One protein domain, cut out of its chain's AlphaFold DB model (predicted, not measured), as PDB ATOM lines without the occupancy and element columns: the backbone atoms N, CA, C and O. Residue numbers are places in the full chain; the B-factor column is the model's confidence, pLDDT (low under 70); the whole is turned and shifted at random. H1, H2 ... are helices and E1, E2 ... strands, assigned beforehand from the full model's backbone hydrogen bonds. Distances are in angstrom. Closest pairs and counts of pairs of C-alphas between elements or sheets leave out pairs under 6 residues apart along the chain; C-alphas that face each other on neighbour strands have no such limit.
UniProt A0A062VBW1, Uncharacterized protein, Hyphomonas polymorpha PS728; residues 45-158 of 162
ATOM      1  N   TYR A  45     171.190 246.369 148.364       93.56
ATOM      2  CA  TYR A  45     170.844 245.182 149.143       93.56
ATOM      3  C   TYR A  45     171.154 245.375 150.625       93.56
ATOM      4  O   TYR A  45     172.196 245.917 150.993       93.56
ATOM      5  N   VAL A  46     170.248 244.880 151.461       93.88
ATOM      6  CA  VAL A  46     170.388 244.830 152.918       93.88
ATOM      7  C   VAL A  46     170.084 243.416 153.396       93.88
ATOM      8  O   VAL A  46     169.449 242.639 152.678       93.88
ATOM      9  N   GLU A  47     170.533 243.079 154.602       94.56
ATOM     10  CA  GLU A  47     170.257 241.768 155.189       94.56
ATOM     11  C   GLU A  47     168.738 241.574 155.354       94.56
ATOM     12  O   GLU A  47     168.085 242.439 155.954       94.56
ATOM     13  N   PRO A  48     168.139 240.499 154.809       95.56
ATOM     14  CA  PRO A  48     166.715 240.256 154.976       95.56
ATOM     15  C   PRO A  48     166.378 239.916 156.438       95.56
ATOM     16  O   PRO A  48     167.131 239.205 157.105       95.56
ATOM     17  N   PRO A  49     165.226 240.374 156.957       96.88
ATOM     18  CA  PRO A  49     164.772 239.962 158.277       96.88
ATOM     19  C   PRO A  49     164.289 238.510 158.233       96.88
ATOM     20  O   PRO A  49     163.673 238.090 157.258       96.88
ATOM     21  N   SER A  50     164.484 237.761 159.316       96.69
ATOM     22  CA  SER A  50     163.906 236.424 159.485       96.69
ATOM     23  C   SER A  50     163.261 236.290 160.860       96.69
ATOM     24  O   SER A  50     163.642 236.966 161.817       96.69
ATOM     25  N   SER A  51     162.234 235.449 160.953       96.94
ATOM     26  CA  SER A  51     161.521 235.186 162.204       96.94
ATOM     27  C   SER A  51     160.796 233.844 162.132       96.94
ATOM     28  O   SER A  51     160.821 233.151 161.115       96.94
ATOM     29  N   THR A  52     160.154 233.455 163.229       94.62
ATOM     30  CA  THR A  52     159.314 232.259 163.317       94.62
ATOM     31  C   THR A  52     157.928 232.648 163.806       94.62
ATOM     32  O   THR A  52     157.797 233.401 164.767       94.62
ATOM     33  N   ILE A  53     156.896 232.103 163.168       92.06
ATOM     34  CA  ILE A  53     155.519 232.151 163.660       92.06
ATOM     35  C   ILE A  53     155.197 230.789 164.263       92.06
ATOM     36  O   ILE A  53     155.386 229.760 163.614       92.06
ATOM     37  N   SER A  54     154.692 230.785 165.491       90.69
ATOM     38  CA  SER A  54     154.154 229.584 166.123       90.69
ATOM     39  C   SER A  54     152.661 229.454 165.838       90.69
ATOM     40  O   SER A  54     151.933 230.448 165.797       90.69
ATOM     41  N   GLY A  55     152.200 228.219 165.659       88.69
ATOM     42  CA  GLY A  55     150.789 227.887 165.779       88.69
ATOM     43  C   GLY A  55     150.289 228.098 167.215       88.69
ATOM     44  O   GLY A  55     151.091 228.292 168.134       88.69
ATOM     45  N   PRO A  56     148.963 228.097 167.424       88.06
ATOM     46  CA  PRO A  56     148.357 228.417 168.716       88.06
ATOM     47  C   PRO A  56     148.770 227.479 169.859       88.06
ATOM     48  O   PRO A  56     148.718 227.896 171.013       88.06
ATOM     49  N   ARG A  57     149.176 226.236 169.564       88.50
ATOM     50  CA  ARG A  57     149.681 225.268 170.558       88.50
ATOM     51  C   ARG A  57     151.205 225.162 170.572       88.50
ATOM     52  O   ARG A  57     151.739 224.298 171.255       88.50
ATOM     53  N   GLU A  58     151.899 226.007 169.811       89.31
ATOM     54  CA  GLU A  58     153.360 226.027 169.652       89.31
ATOM     55  C   GLU A  58     153.995 224.725 169.131       89.31
ATOM     56  O   GLU A  58     155.222 224.571 169.160       89.31
ATOM     57  N   ILE A  59     153.181 223.810 168.601       88.06
ATOM     58  CA  ILE A  59     153.627 222.534 168.031       88.06
ATOM     59  C   ILE A  59     154.140 222.772 166.615       88.06
ATOM     60  O   ILE A  59     155.208 222.291 166.233       88.06
ATOM     61  N   LEU A  60     153.391 223.551 165.831       89.94
ATOM     62  CA  LEU A  60     153.816 223.959 164.503       89.94
ATOM     63  C   LEU A  60     154.608 225.260 164.604       89.94
ATOM     64  O   LEU A  60     154.115 226.264 165.111       89.94
ATOM     65  N   LYS A  61     155.821 225.265 164.055       90.94
ATOM     66  CA  LYS A  61     156.641 226.471 163.913       90.94
ATOM     67  C   LYS A  61     156.951 226.695 162.443       90.94
ATOM     68  O   LYS A  61     157.535 225.836 161.788       90.94
ATOM     69  N   VAL A  62     156.550 227.849 161.928       90.88
ATOM     70  CA  VAL A  62     156.766 228.254 160.539       90.88
ATOM     71  C   VAL A  62     157.870 229.297 160.508       90.88
ATOM     72  O   VAL A  62     157.697 230.414 160.997       90.88
ATOM     73  N   LYS A  63     159.011 228.937 159.920       94.81
ATOM     74  CA  LYS A  63     160.092 229.888 159.652       94.81
ATOM     75  C   LYS A  63     159.678 230.801 158.500       94.81
ATOM     76  O   LYS A  63     159.296 230.324 157.433       94.81
ATOM     77  N   VAL A  64     159.770 232.107 158.716       95.94
ATOM     78  CA  VAL A  64     159.522 233.129 157.702       95.94
ATOM     79  C   VAL A  64     160.866 233.747 157.336       95.94
ATOM     80  O   VAL A  64     161.428 234.532 158.099       95.94
ATOM     81  N   GLU A  65     161.386 233.347 156.178       95.94
ATOM     82  CA  GLU A  65     162.715 233.718 155.683       95.94
ATOM     83  C   GLU A  65     162.603 234.189 154.224       95.94
ATOM     84  O   GLU A  65     162.523 233.366 153.312       95.94
ATOM     85  N   PRO A  66     162.504 235.507 153.993       96.88
ATOM     86  CA  PRO A  66     162.606 236.105 152.668       96.88
ATOM     87  C   PRO A  66     164.007 235.892 152.085       96.88
ATOM     88  O   PRO A  66     164.997 235.950 152.810       96.88
ATOM     89  N   ASP A  67     164.099 235.722 150.768       95.56
ATOM     90  CA  ASP A  67     165.370 235.459 150.085       95.56
ATOM     91  C   ASP A  67     166.314 236.665 150.088       95.56
ATOM     92  O   ASP A  67     167.533 236.502 150.112       95.56
ATOM     93  N   PHE A  68     165.774 237.885 150.012       95.50
ATOM     94  CA  PHE A  68     166.575 239.106 150.068       95.50
ATOM     95  C   PHE A  68     165.745 240.335 150.434       95.50
ATOM     96  O   PHE A  68     164.522 240.381 150.272       95.50
ATOM     97  N   ALA A  69     166.441 241.380 150.871       96.81
ATOM     98  CA  ALA A  69     165.885 242.710 151.037       96.81
ATOM     99  C   ALA A  69     166.740 243.742 150.295       96.81
ATOM    100  O   ALA A  69     167.936 243.549 150.064       96.81
ATOM    101  N   TYR A  70     166.116 244.838 149.877       95.56
ATOM    102  CA  TYR A  70     166.818 245.951 149.242       95.56
ATOM    103  C   TYR A  70     166.138 247.279 149.531       95.56
ATOM    104  O   TYR A  70     164.945 247.339 149.819       95.56
ATOM    105  N   THR A  71     166.896 248.355 149.376       95.75
ATOM    106  CA  THR A  71     166.401 249.726 149.372       95.75
ATOM    107  C   THR A  71     166.455 250.281 147.953       95.75
ATOM    108  O   THR A  71     167.370 249.983 147.182       95.75
ATOM    109  N   ASN A  72     165.448 251.067 147.591       93.94
ATOM    110  CA  ASN A  72     165.459 251.916 146.407       93.94
ATOM    111  C   ASN A  72     164.733 253.243 146.713       93.94
ATOM    112  O   ASN A  72     164.369 253.517 147.857       93.94
ATOM    113  N   LYS A  73     164.486 254.066 145.686       93.38
ATOM    114  CA  LYS A  73     163.777 255.354 145.823       93.38
ATOM    115  C   LYS A  73     162.371 255.259 146.443       93.38
ATOM    116  O   LYS A  73     161.882 256.256 146.959       93.38
ATOM    117  N   ASP A  74     161.727 254.094 146.363       92.69
ATOM    118  CA  ASP A  74     160.366 253.855 146.854       92.69
ATOM    119  C   ASP A  74     160.370 253.275 148.288       92.69
ATOM    120  O   ASP A  74     159.307 253.039 148.859       92.69
ATOM    121  N   GLY A  75     161.552 253.051 148.879       94.56
ATOM    122  CA  GLY A  75     161.738 252.575 150.250       94.56
ATOM    123  C   GLY A  75     162.407 251.202 150.343       94.56
ATOM    124  O   GLY A  75     163.117 250.763 149.437       94.56
ATOM    125  N   VAL A  76     162.191 250.531 151.477       96.69
ATOM    126  CA  VAL A  76     162.729 249.193 151.758       96.69
ATOM    127  C   VAL A  76     161.754 248.132 151.260       96.69
ATOM    128  O   VAL A  76     160.564 248.176 151.572       96.69
ATOM    129  N   PHE A  77     162.264 247.153 150.522       97.25
ATOM    130  CA  PHE A  77     161.533 245.988 150.050       97.25
ATOM    131  C   PHE A  77     162.100 244.721 150.676       97.25
ATOM    132  O   PHE A  77     163.311 244.516 150.691       97.25
ATOM    133  N   VAL A  78     161.205 243.849 151.127       98.00
ATOM    134  CA  VAL A  78     161.519 242.504 151.611       98.00
ATOM    135  C   VAL A  78     160.871 241.515 150.649       98.00
ATOM    136  O   VAL A  78     159.662 241.589 150.398       98.00
ATOM    137  N   VAL A  79     161.678 240.644 150.048       97.38
ATOM    138  CA  VAL A  79     161.273 239.844 148.891       97.38
ATOM    139  C   VAL A  79     161.466 238.364 149.155       97.38
ATOM    140  O   VAL A  79     162.562 237.919 149.478       97.38
ATOM    141  N   LEU A  80     160.395 237.609 148.928       97.06
ATOM    142  CA  LEU A  80     160.445 236.162 148.774       97.06
ATOM    143  C   LEU A  80     160.300 235.808 147.290       97.06
ATOM    144  O   LEU A  80     159.467 236.371 146.578       97.06
ATOM    145  N   VAL A  81     161.120 234.894 146.800       95.25
ATOM    146  CA  VAL A  81     161.158 234.442 145.414       95.25
ATOM    147  C   VAL A  81     160.318 233.182 145.279       95.25
ATOM    148  O   VAL A  81     160.435 232.238 146.053       95.25
ATOM    149  N   TRP A  82     159.474 233.142 144.252       94.19
ATOM    150  CA  TRP A  82     158.733 231.948 143.866       94.19
ATOM    151  C   TRP A  82     159.286 231.387 142.548       94.19
ATOM    152  O   TRP A  82     158.913 231.868 141.472       94.19
ATOM    153  N   PRO A  83     160.188 230.387 142.596       90.69
ATOM    154  CA  PRO A  83     160.833 229.841 141.400       90.69
ATOM    155  C   PRO A  83     160.074 228.658 140.770       90.69
ATOM    156  O   PRO A  83     160.455 228.178 139.702       90.69
ATOM    157  N   TYR A  84     159.020 228.149 141.412       87.94
ATOM    158  CA  TYR A  84     158.442 226.844 141.085       87.94
ATOM    159  C   TYR A  84     157.535 226.880 139.848       87.94
ATOM    160  O   TYR A  84     156.389 227.314 139.918       87.94
ATOM    161  N   ALA A  85     158.025 226.356 138.720       79.56
ATOM    162  CA  ALA A  85     157.271 226.269 137.463       79.56
ATOM    163  C   ALA A  85     156.035 225.351 137.539       79.56
ATOM    164  O   ALA A  85     155.032 225.606 136.876       79.56
ATOM    165  N   ASN A  86     156.096 224.303 138.367       80.50
ATOM    166  CA  ASN A  86     155.069 223.256 138.418       80.50
ATOM    167  C   ASN A  86     153.898 223.586 139.354       80.50
ATOM    168  O   ASN A  86     152.908 222.859 139.378       80.50
ATOM    169  N   ILE A  87     154.005 224.661 140.140       83.69
ATOM    170  CA  ILE A  87     152.972 225.076 141.086       83.69
ATOM    171  C   ILE A  87     152.656 226.538 140.812       83.69
ATOM    172  O   ILE A  87     153.452 227.434 141.092       83.69
ATOM    173  N   GLU A  88     151.469 226.780 140.261       86.94
ATOM    174  CA  GLU A  88     151.016 228.138 140.008       86.94
ATOM    175  C   GLU A  88     150.781 228.885 141.325       86.94
ATOM    176  O   GLU A  88     149.884 228.549 142.107       86.94
ATOM    177  N   LEU A  89     151.532 229.969 141.529       91.56
ATOM    178  CA  LEU A  89     151.286 230.877 142.635       91.56
ATOM    179  C   LEU A  89     150.081 231.766 142.325       91.56
ATOM    180  O   LEU A  89     150.173 232.767 141.612       91.56
ATOM    181  N   ARG A  90     148.924 231.408 142.884       91.75
ATOM    182  CA  ARG A  90     147.700 232.212 142.771       91.75
ATOM    183  C   ARG A  90     147.773 233.448 143.666       91.75
ATOM    184  O   ARG A  90     148.284 233.388 144.781       91.75
ATOM    185  N   GLN A  91     147.149 234.543 143.228       92.69
ATOM    186  CA  GLN A  91     147.165 235.831 143.938       92.69
ATOM    187  C   GLN A  91     146.730 235.733 145.403       92.69
ATOM    188  O   GLN A  91     147.365 236.331 146.262       92.69
ATOM    189  N   LYS A  92     145.681 234.956 145.700       91.75
ATOM    190  CA  LYS A  92     145.199 234.770 147.076       91.75
ATOM    191  C   LYS A  92     146.250 234.104 147.968       91.75
ATOM    192  O   LYS A  92     146.429 234.529 149.102       91.75
ATOM    193  N   ILE A  93     146.951 233.092 147.451       91.69
ATOM    194  CA  ILE A  93     148.016 232.386 148.178       91.69
ATOM    195  C   ILE A  93     149.209 233.316 148.391       91.69
ATOM    196  O   ILE A  93     149.690 233.441 149.513       91.69
ATOM    197  N   ALA A  94     149.618 234.048 147.350       95.19
ATOM    198  CA  ALA A  94     150.660 235.061 147.476       95.19
ATOM    199  C   ALA A  94     150.296 236.128 148.523       95.19
ATOM    200  O   ALA A  94     151.121 236.494 149.350       95.19
ATOM    201  N   GLY A  95     149.040 236.584 148.535       96.44
ATOM    202  CA  GLY A  95     148.526 237.527 149.523       96.44
ATOM    203  C   GLY A  95     148.598 237.011 150.960       96.44
ATOM    204  O   GLY A  95     148.993 237.756 151.849       96.44
ATOM    205  N   ILE A  96     148.270 235.737 151.196       94.81
ATOM    206  CA  ILE A  96     148.432 235.115 152.521       94.81
ATOM    207  C   ILE A  96     149.915 235.082 152.915       94.81
ATOM    208  O   ILE A  96     150.248 235.465 154.032       94.81
ATOM    209  N   GLY A  97     150.808 234.711 151.991       95.12
ATOM    210  CA  GLY A  97     152.256 234.731 152.228       95.12
ATOM    211  C   GLY A  97     152.790 236.126 152.572       95.12
ATOM    212  O   GLY A  97     153.556 236.281 153.517       95.12
ATOM    213  N   ILE A  98     152.333 237.164 151.867       97.31
ATOM    214  CA  ILE A  98     152.695 238.558 152.164       97.31
ATOM    215  C   ILE A  98     152.178 238.973 153.541       97.31
ATOM    216  O   ILE A  98     152.921 239.584 154.304       97.31
ATOM    217  N   HIS A  99     150.937 238.624 153.884       96.69
ATOM    218  CA  HIS A  99     150.385 238.916 155.206       96.69
ATOM    219  C   HIS A  99     151.184 238.238 156.325       96.69
ATOM    220  O   HIS A  99     151.469 238.860 157.342       96.69
ATOM    221  N   MET A 100     151.594 236.988 156.110       95.56
ATOM    222  CA  MET A 100     152.437 236.240 157.036       95.56
ATOM    223  C   MET A 100     153.803 236.915 157.237       95.56
ATOM    224  O   MET A 100     154.238 237.081 158.373       95.56
ATOM    225  N   MET A 101     154.445 237.380 156.158       97.19
ATOM    226  CA  MET A 101     155.679 238.169 156.260       97.19
ATOM    227  C   MET A 101     155.466 239.475 157.031       97.19
ATOM    228  O   MET A 101     156.255 239.785 157.915       97.19
ATOM    229  N   GLN A 102     154.387 240.211 156.751       96.31
ATOM    230  CA  GLN A 102     154.068 241.443 157.478       96.31
ATOM    231  C   GLN A 102     153.886 241.185 158.977       96.31
ATOM    232  O   GLN A 102     154.461 241.897 159.792       96.31
ATOM    233  N   ALA A 103     153.135 240.146 159.343       94.06
ATOM    234  CA  ALA A 103     152.883 239.807 160.739       94.06
ATOM    235  C   ALA A 103     154.166 239.434 161.504       94.06
ATOM    236  O   ALA A 103     154.288 239.766 162.680       94.06
ATOM    237  N   ALA A 104     155.117 238.761 160.849       95.50
ATOM    238  CA  ALA A 104     156.336 238.277 161.498       95.50
ATOM    239  C   ALA A 104     157.520 239.249 161.452       95.50
ATOM    240  O   ALA A 104     158.391 239.180 162.318       95.50
ATOM    241  N   LEU A 105     157.597 240.096 160.423       97.31
ATOM    242  CA  LEU A 105     158.828 240.806 160.061       97.31
ATOM    243  C   LEU A 105     158.666 242.328 159.994       97.31
ATOM    244  O   LEU A 105     159.676 243.021 159.896       97.31
ATOM    245  N   ALA A 106     157.443 242.874 160.045       96.25
ATOM    246  CA  ALA A 106     157.210 244.322 160.017       96.25
ATOM    247  C   ALA A 106     157.503 244.972 161.381       96.25
ATOM    248  O   ALA A 106     156.633 245.555 162.026       96.25
ATOM    249  N   VAL A 107     158.751 244.861 161.831       93.62
ATOM    250  CA  VAL A 107     159.240 245.369 163.115       93.62
ATOM    251  C   VAL A 107     160.558 246.116 162.927       93.62
ATOM    252  O   VAL A 107     161.308 245.863 161.981       93.62
ATOM    253  N   GLY A 108     160.851 247.053 163.832       93.06
ATOM    254  CA  GLY A 108     162.110 247.800 163.827       93.06
ATOM    255  C   GLY A 108     162.397 248.467 162.467       93.06
ATOM    256  O   GLY A 108     161.510 249.148 161.944       93.06
ATOM    257  N   PRO A 109     163.587 248.255 161.861       91.44
ATOM    258  CA  PRO A 109     163.953 248.839 160.561       91.44
ATOM    259  C   PRO A 109     163.021 248.467 159.398       91.44
ATOM    260  O   PRO A 109     162.996 249.161 158.386       91.44
ATOM    261  N   PHE A 110     162.245 247.389 159.538       96.31
ATOM    262  CA  PHE A 110     161.332 246.889 158.510       96.31
ATOM    263  C   PHE A 110     159.860 247.214 158.798       96.31
ATOM    264  O   PHE A 110     158.982 246.763 158.064       96.31
ATOM    265  N   GLY A 111     159.562 248.023 159.824       95.50
ATOM    266  CA  GLY A 111     158.187 248.379 160.203       95.50
ATOM    267  C   GLY A 111     157.373 249.042 159.085       95.50
ATOM    268  O   GLY A 111     156.165 248.844 158.998       95.50
ATOM    269  N   SER A 112     158.036 249.778 158.189       95.00
ATOM    270  CA  SER A 112     157.429 250.408 157.009       95.00
ATOM    271  C   SER A 112     157.850 249.757 155.687       95.00
ATOM    272  O   SER A 112     157.685 250.360 154.627       95.00
ATOM    273  N   ALA A 113     158.447 248.561 155.724       97.44
ATOM    274  CA  ALA A 113     158.924 247.897 154.519       97.44
ATOM    275  C   ALA A 113     157.764 247.396 153.645       97.44
ATOM    276  O   ALA A 113     156.698 246.992 154.119       97.44
ATOM    277  N   THR A 114     157.998 247.362 152.334       97.56
ATOM    278  CA  THR A 114     157.101 246.716 151.382       97.56
ATOM    279  C   THR A 114     157.460 245.241 151.254       97.56
ATOM    280  O   THR A 114     158.490 244.875 150.693       97.56
ATOM    281  N   PHE A 115     156.567 244.380 151.730       98.00
ATOM    282  CA  PHE A 115     156.691 242.933 151.588       98.00
ATOM    283  C   PHE A 115     156.103 242.478 150.255       98.00
ATOM    284  O   PHE A 115     154.999 242.888 149.877       98.00
ATOM    285  N   CYS A 116     156.831 241.636 149.526       97.25
ATOM    286  CA  CYS A 116     156.385 241.168 148.222       97.25
ATOM    287  C   CYS A 116     156.866 239.755 147.894       97.25
ATOM    288  O   CYS A 116     157.855 239.273 148.443       97.25
ATOM    289  N   ILE A 117     156.154 239.108 146.970       97.25
ATOM    290  CA  ILE A 117     156.584 237.839 146.380       97.25
ATOM    291  C   ILE A 117     156.893 238.069 144.903       97.25
ATOM    292  O   ILE A 117     156.045 238.575 144.159       97.25
ATOM    293  N   LEU A 118     158.106 237.711 144.490       95.44
ATOM    294  CA  LEU A 118     158.573 237.776 143.112       95.44
ATOM    295  C   LEU A 118     158.393 236.411 142.445       95.44
ATOM    296  O   LEU A 118     159.146 235.476 142.699       95.44
ATOM    297  N   ASP A 119     157.398 236.304 141.575       94.12
ATOM    298  CA  ASP A 119     157.100 235.089 140.826       94.12
ATOM    299  C   ASP A 119     157.934 235.017 139.543       94.12
ATOM    300  O   ASP A 119     157.744 235.793 138.598       94.12
ATOM    301  N   LEU A 120     158.866 234.060 139.541       92.12
ATOM    302  CA  LEU A 120     159.773 233.737 138.442       92.12
ATOM    303  C   LEU A 120     159.372 232.443 137.721       92.12
ATOM    304  O   LEU A 120     160.111 231.974 136.858       92.12
ATOM    305  N   SER A 121     158.226 231.845 138.056       87.25
ATOM    306  CA  SER A 121     157.829 230.526 137.550       87.25
ATOM    307  C   SER A 121     157.529 230.526 136.044       87.25
ATOM    308  O   SER A 121     157.907 229.593 135.329       87.25
ATOM    309  N   LYS A 122     156.914 231.594 135.515       81.56
ATOM    310  CA  LYS A 122     156.384 231.628 134.137       81.56
ATOM    311  C   LYS A 122     157.411 232.151 133.111       81.56
ATOM    312  O   LYS A 122     158.059 233.162 133.375       81.56
ATOM    313  N   PRO A 123     157.622 231.476 131.961       66.75
ATOM    314  CA  PRO A 123     158.664 231.850 130.991       66.75
ATOM    315  C   PRO A 123     158.290 233.000 130.043       66.75
ATOM    316  O   PRO A 123     159.176 233.632 129.482       66.75
ATOM    317  N   SER A 124     156.997 233.276 129.848       61.94
ATOM    318  CA  SER A 124     156.500 234.186 128.800       61.94
ATOM    319  C   SER A 124     156.028 235.557 129.298       61.94
ATOM    320  O   SER A 124     155.620 236.392 128.496       61.94
ATOM    321  N   ALA A 125     156.078 235.812 130.605       62.19
ATOM    322  CA  ALA A 125     155.650 237.074 131.197       62.19
ATOM    323  C   ALA A 125     156.814 237.724 131.945       62.19
ATOM    324  O   ALA A 125     157.643 237.031 132.534       62.19
ATOM    325  N   LYS A 126     156.850 239.064 131.960       76.00
ATOM    326  CA  LYS A 126     157.696 239.803 132.907       76.00
ATOM    327  C   LYS A 126     157.460 239.229 134.315       76.00
ATOM    328  O   LYS A 126     156.290 239.005 134.647       76.00
ATOM    329  N   PRO A 127     158.515 239.012 135.123       85.06
ATOM    330  CA  PRO A 127     158.380 238.546 136.497       85.06
ATOM    331  C   PRO A 127     157.260 239.263 137.237       85.06
ATOM    332  O   PRO A 127     157.206 240.498 137.275       85.06
ATOM    333  N   LYS A 128     156.319 238.482 137.767       89.88
ATOM    334  CA  LYS A 128     155.125 239.035 138.398       89.88
ATOM    335  C   LYS A 128     155.439 239.322 139.855       89.88
ATOM    336  O   LYS A 128     155.859 238.441 140.592       89.88
ATOM    337  N   ARG A 129     155.200 240.559 140.284       92.19
ATOM    338  CA  ARG A 129     155.366 240.957 141.680       92.19
ATOM    339  C   ARG A 129     154.009 241.023 142.365       92.19
ATOM    340  O   ARG A 129     153.171 241.848 142.003       92.19
ATOM    341  N   TYR A 130     153.803 240.174 143.362       95.62
ATOM    342  CA  TYR A 130     152.666 240.269 144.268       95.62
ATOM    343  C   TYR A 130     153.003 241.247 145.390       95.62
ATOM    344  O   TYR A 130     154.041 241.122 146.032       95.62
ATOM    345  N   LEU A 131     152.130 242.229 145.604       95.69
ATOM    346  CA  LEU A 131     152.277 243.295 146.603       95.69
ATOM    347  C   LEU A 131     151.120 243.263 147.607       95.69
ATOM    348  O   LEU A 131     150.217 242.436 147.474       95.69
ATOM    349  N   HIS A 132     151.106 244.208 148.551       91.50
ATOM    350  CA  HIS A 132     150.064 244.367 149.574       91.50
ATOM    351  C   HIS A 132     148.625 244.306 149.026       91.50
ATOM    352  O   HIS A 132     147.769 243.667 149.625       91.50
ATOM    353  N   GLY A 133     148.355 244.856 147.835       91.56
ATOM    354  CA  GLY A 133     147.034 244.754 147.188       91.56
ATOM    355  C   GLY A 133     146.580 243.322 146.844       91.56
ATOM    356  O   GLY A 133     145.436 243.110 146.456       91.56
ATOM    357  N   SER A 134     147.458 242.326 146.985       93.88
ATOM    358  CA  SER A 134     147.138 240.902 146.817       93.88
ATOM    359  C   SER A 134     146.569 240.272 148.088       93.88
ATOM    360  O   SER A 134     146.043 239.162 148.012       93.88
ATOM    361  N   ILE A 135     146.689 240.940 149.242       95.12
ATOM    362  CA  ILE A 135     146.262 240.411 150.538       95.12
ATOM    363  C   ILE A 135     144.728 240.370 150.589       95.12
ATOM    364  O   ILE A 135     144.074 241.411 150.478       95.12
ATOM    365  N   PRO A 136     144.115 239.185 150.752       94.31
ATOM    366  CA  PRO A 136     142.671 239.097 150.900       94.31
ATOM    367  C   PRO A 136     142.232 239.687 152.247       94.31
ATOM    368  O   PRO A 136     142.928 239.553 153.250       94.31
ATOM    369  N   LYS A 137     141.030 240.272 152.305       94.62
ATOM    370  CA  LYS A 137     140.487 240.892 153.535       94.62
ATOM    371  C   LYS A 137     140.432 239.941 154.739       94.62
ATOM    372  O   LYS A 137     140.473 240.390 155.873       94.62
ATOM    373  N   ASN A 138     140.333 238.637 154.490       93.75
ATOM    374  CA  ASN A 138     140.296 237.597 155.515       93.75
ATOM    375  C   ASN A 138     141.646 236.882 155.714       93.75
ATOM    376  O   ASN A 138     141.657 235.769 156.237       93.75
ATOM    377  N   ALA A 139     142.772 237.475 155.296       93.81
ATOM    378  CA  ALA A 139     144.093 236.848 155.392       93.81
ATOM    379  C   ALA A 139     144.442 236.393 156.815       93.81
ATOM    380  O   ALA A 139     144.913 235.272 156.977       93.81
ATOM    381  N   SER A 140     144.152 237.206 157.834       92.38
ATOM    382  CA  SER A 140     144.434 236.860 159.234       92.38
ATOM    383  C   SER A 140     143.646 235.634 159.694       92.38
ATOM    384  O   SER A 140     144.216 234.716 160.275       92.38
ATOM    385  N   ALA A 141     142.350 235.573 159.365       92.50
ATOM    386  CA  ALA A 141     141.507 234.425 159.692       92.50
ATOM    387  C   ALA A 141     141.955 233.155 158.952       92.50
ATOM    388  O   ALA A 141     141.979 232.077 159.536       92.50
ATOM    389  N   LEU A 142     142.344 233.279 157.678       91.69
ATOM    390  CA  LEU A 142     142.856 232.153 156.895       91.69
ATOM    391  C   LEU A 142     144.190 231.639 157.439       91.69
ATOM    392  O   LEU A 142     144.363 230.431 157.541       91.69
ATOM    393  N   LEU A 143     145.112 232.534 157.806       91.38
ATOM    394  CA  LEU A 143     146.401 232.155 158.383       91.38
ATOM    395  C   LEU A 143     146.213 231.434 159.722       91.38
ATOM    396  O   LEU A 143     146.768 230.354 159.908       91.38
ATOM    397  N   ALA A 144     145.384 231.982 160.616       90.50
ATOM    398  CA  ALA A 144     145.069 231.348 161.894       90.50
ATOM    399  C   ALA A 144     144.442 229.958 161.702       90.50
ATOM    400  O   ALA A 144     144.888 228.994 162.318       90.50
ATOM    401  N   TYR A 145     143.467 229.842 160.791       91.25
ATOM    402  CA  TYR A 145     142.847 228.562 160.446       91.25
ATOM    403  C   TYR A 145     143.869 227.547 159.923       91.25
ATOM    404  O   TYR A 145     143.850 226.395 160.339       91.25
ATOM    405  N   MET A 146     144.772 227.957 159.027       89.19
ATOM    406  CA  MET A 146     145.794 227.063 158.477       89.19
ATOM    407  C   MET A 146     146.727 226.532 159.569       89.19
ATOM    408  O   MET A 146     146.982 225.331 159.610       89.19
ATOM    409  N   LEU A 147     147.211 227.402 160.460       90.00
ATOM    410  CA  LEU A 147     148.105 226.998 161.546       90.00
ATOM    411  C   LEU A 147     147.410 226.038 162.521       90.00
ATOM    412  O   LEU A 147     147.942 224.968 162.803       90.00
ATOM    413  N   ASP A 148     146.202 226.382 162.974       91.88
ATOM    414  CA  ASP A 148     145.420 225.556 163.902       91.88
ATOM    415  C   ASP A 148     145.058 224.191 163.294       91.88
ATOM    416  O   ASP A 148     145.250 223.148 163.919       91.88
ATOM    417  N   HIS A 149     144.596 224.177 162.041       91.94
ATOM    418  CA  HIS A 149     144.198 222.948 161.361       91.94
ATOM    419  C   HIS A 149     145.376 221.980 161.168       91.94
ATOM    420  O   HIS A 149     145.219 220.773 161.356       91.94
ATOM    421  N   HIS A 150     146.564 222.492 160.832       89.56
ATOM    422  CA  HIS A 150     147.761 221.662 160.701       89.56
ATOM    423  C   HIS A 150     148.256 221.120 162.047       89.56
ATOM    424  O   HIS A 150     148.663 219.960 162.107       89.56
ATOM    425  N   GLU A 151     148.182 221.906 163.123       90.12
ATOM    426  CA  GLU A 151     148.497 221.408 164.467       90.12
ATOM    427  C   GLU A 151     147.543 220.295 164.902       90.12
ATOM    428  O   GLU A 151     147.989 219.256 165.382       90.12
ATOM    429  N   LEU A 152     146.237 220.465 164.684       90.19
ATOM    430  CA  LEU A 152     145.247 219.439 165.011       90.19
ATOM    431  C   LEU A 152     145.480 218.147 164.219       90.19
ATOM    432  O   LEU A 152     145.434 217.062 164.796       90.19
ATOM    433  N   ALA A 153     145.783 218.251 162.923       90.19
ATOM    434  CA  ALA A 153     146.119 217.092 162.098       90.19
ATOM    435  C   ALA A 153     147.393 216.379 162.593       90.19
ATOM    436  O   ALA A 153     147.469 215.145 162.588       90.19
ATOM    437  N   TYR A 154     148.389 217.137 163.060       88.00
ATOM    438  CA  TYR A 154     149.595 216.568 163.655       88.00
ATOM    439  C   TYR A 154     149.286 215.818 164.958       88.00
ATOM    440  O   TYR A 154     149.676 214.661 165.092       88.00
ATOM    441  N   ILE A 155     148.518 216.419 165.871       89.25
ATOM    442  CA  ILE A 155     148.108 215.784 167.137       89.25
ATOM    443  C   ILE A 155     147.321 214.494 166.874       89.25
ATOM    444  O   ILE A 155     147.582 213.464 167.489       89.25
ATOM    445  N   GLN A 156     146.383 214.518 165.924       90.81
ATOM    446  CA  GLN A 156     145.584 213.340 165.570       90.81
ATOM    447  C   GLN A 156     146.433 212.196 165.003       90.81
ATOM    448  O   GLN A 156     146.129 211.030 165.245       90.81
ATOM    449  N   SER A 157     147.497 212.520 164.264       89.94
ATOM    450  CA  SER A 157     148.440 211.525 163.741       89.94
ATOM    451  C   SER A 157     149.502 211.094 164.761       89.94
ATOM    452  O   SER A 157     150.111 210.043 164.579       89.94
ATOM    453  N   HIS A 158     149.694 211.857 165.844       87.19
ATOM    454  CA  HIS A 158     150.684 211.606 166.896       87.19
ATOM    455  C   HIS A 158     150.064 211.796 168.293       87.19
ATOM    456  O   HIS A 158     150.389 212.762 168.986       87.19
TER     457      HIS A 158
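What this domain is: This is residues 45 to 158 of the 162 residues of an uncharacterized protein of Hyphomonas polymorpha PS728 (UniProt A0A062VBW1). Helix H1 packs on one face of a strongly twisted four-stranded sheet, while the small hairpin E1 and E2 packs on residues 97 to 105 of H1, away from most of that sheet. H2 begins at H1 and runs away from it nearly at a right angle, making one end of the longest axis. The printed part has 114 residues with two named helices and six named strands, in the order E1 E2 E3 E4 H1 E5 E6 H2, and its class is mixed, helices and strands. The larger sheet runs E3 E4 E5 E6 and is mixed; E1 and E2 form an antiparallel sheet. The whole is compact, with a radius of gyration of the C-alphas of 15.0 A and spans of 48 by 36 by 25 A.

How they stand to each other: In the larger sheet, E4, residues 75 to 82, and E5, residues 114 to 119, are parallel, with N 80 and O 116 at 3.1 A. E3, residues 68 to 72, is an edge strand and forms an antiparallel hairpin with E4, with N 70 and O 77 at 2.9 A. E6, residues 128 to 130, is the other edge strand and forms an antiparallel hairpin with E5, with N 119 and O 128 at 2.8 A. H1, residues 91 to 105, is on one face, giving two layers, a helix on a sheet; its height over the sheet is 9.0 A and it lies over E5 and E6. Its closest C-alphas to E5 are Ile 98 and Phe 115, 6.0 A. E4, H1 and E5 form a strand-helix-strand unit, parallel neighbours with a helix between, with a right-handed crossover. E1, residues 51 to 54, and E2, residues 61 to 64, form an antiparallel hairpin, with N 53 and O 62 at 2.9 A. The closest C-alphas of E1 and H1 are Ser 51 and Ala 104, 6.1 A. H2, residues 139 to 157, touches H1 with residues 139 to 143 alone, about perpendicular at 87 degrees; the closest C-alphas are Ile 96 and Ala 139, 5.5 A. In H1 and H2 every O i to N i+4 pair is within hydrogen-bond range.

Where its parts are: E4 measures 21.8 A from first to last C-alpha, E5 15.7 A, E3 13.4 A and E6 6.5 A. H1 measures 20.5 A, beginning at C-alpha 91 (147.165, 235.831, 143.938). E1, 10.1 A, begins at C-alpha 51 (161.521, 235.186, 162.204), and E2 measures 9.6 A. H2, 27.0 A, ends at C-alpha 157 (148.440, 211.525, 163.741).

The domain as a whole: The two C-alphas farthest apart are those of Lys 73 and His 158, 50.3 A. The printed part has no cut and no long link. Mean pLDDT of the printed part is 92.0, with residues 123 to 125 under 70.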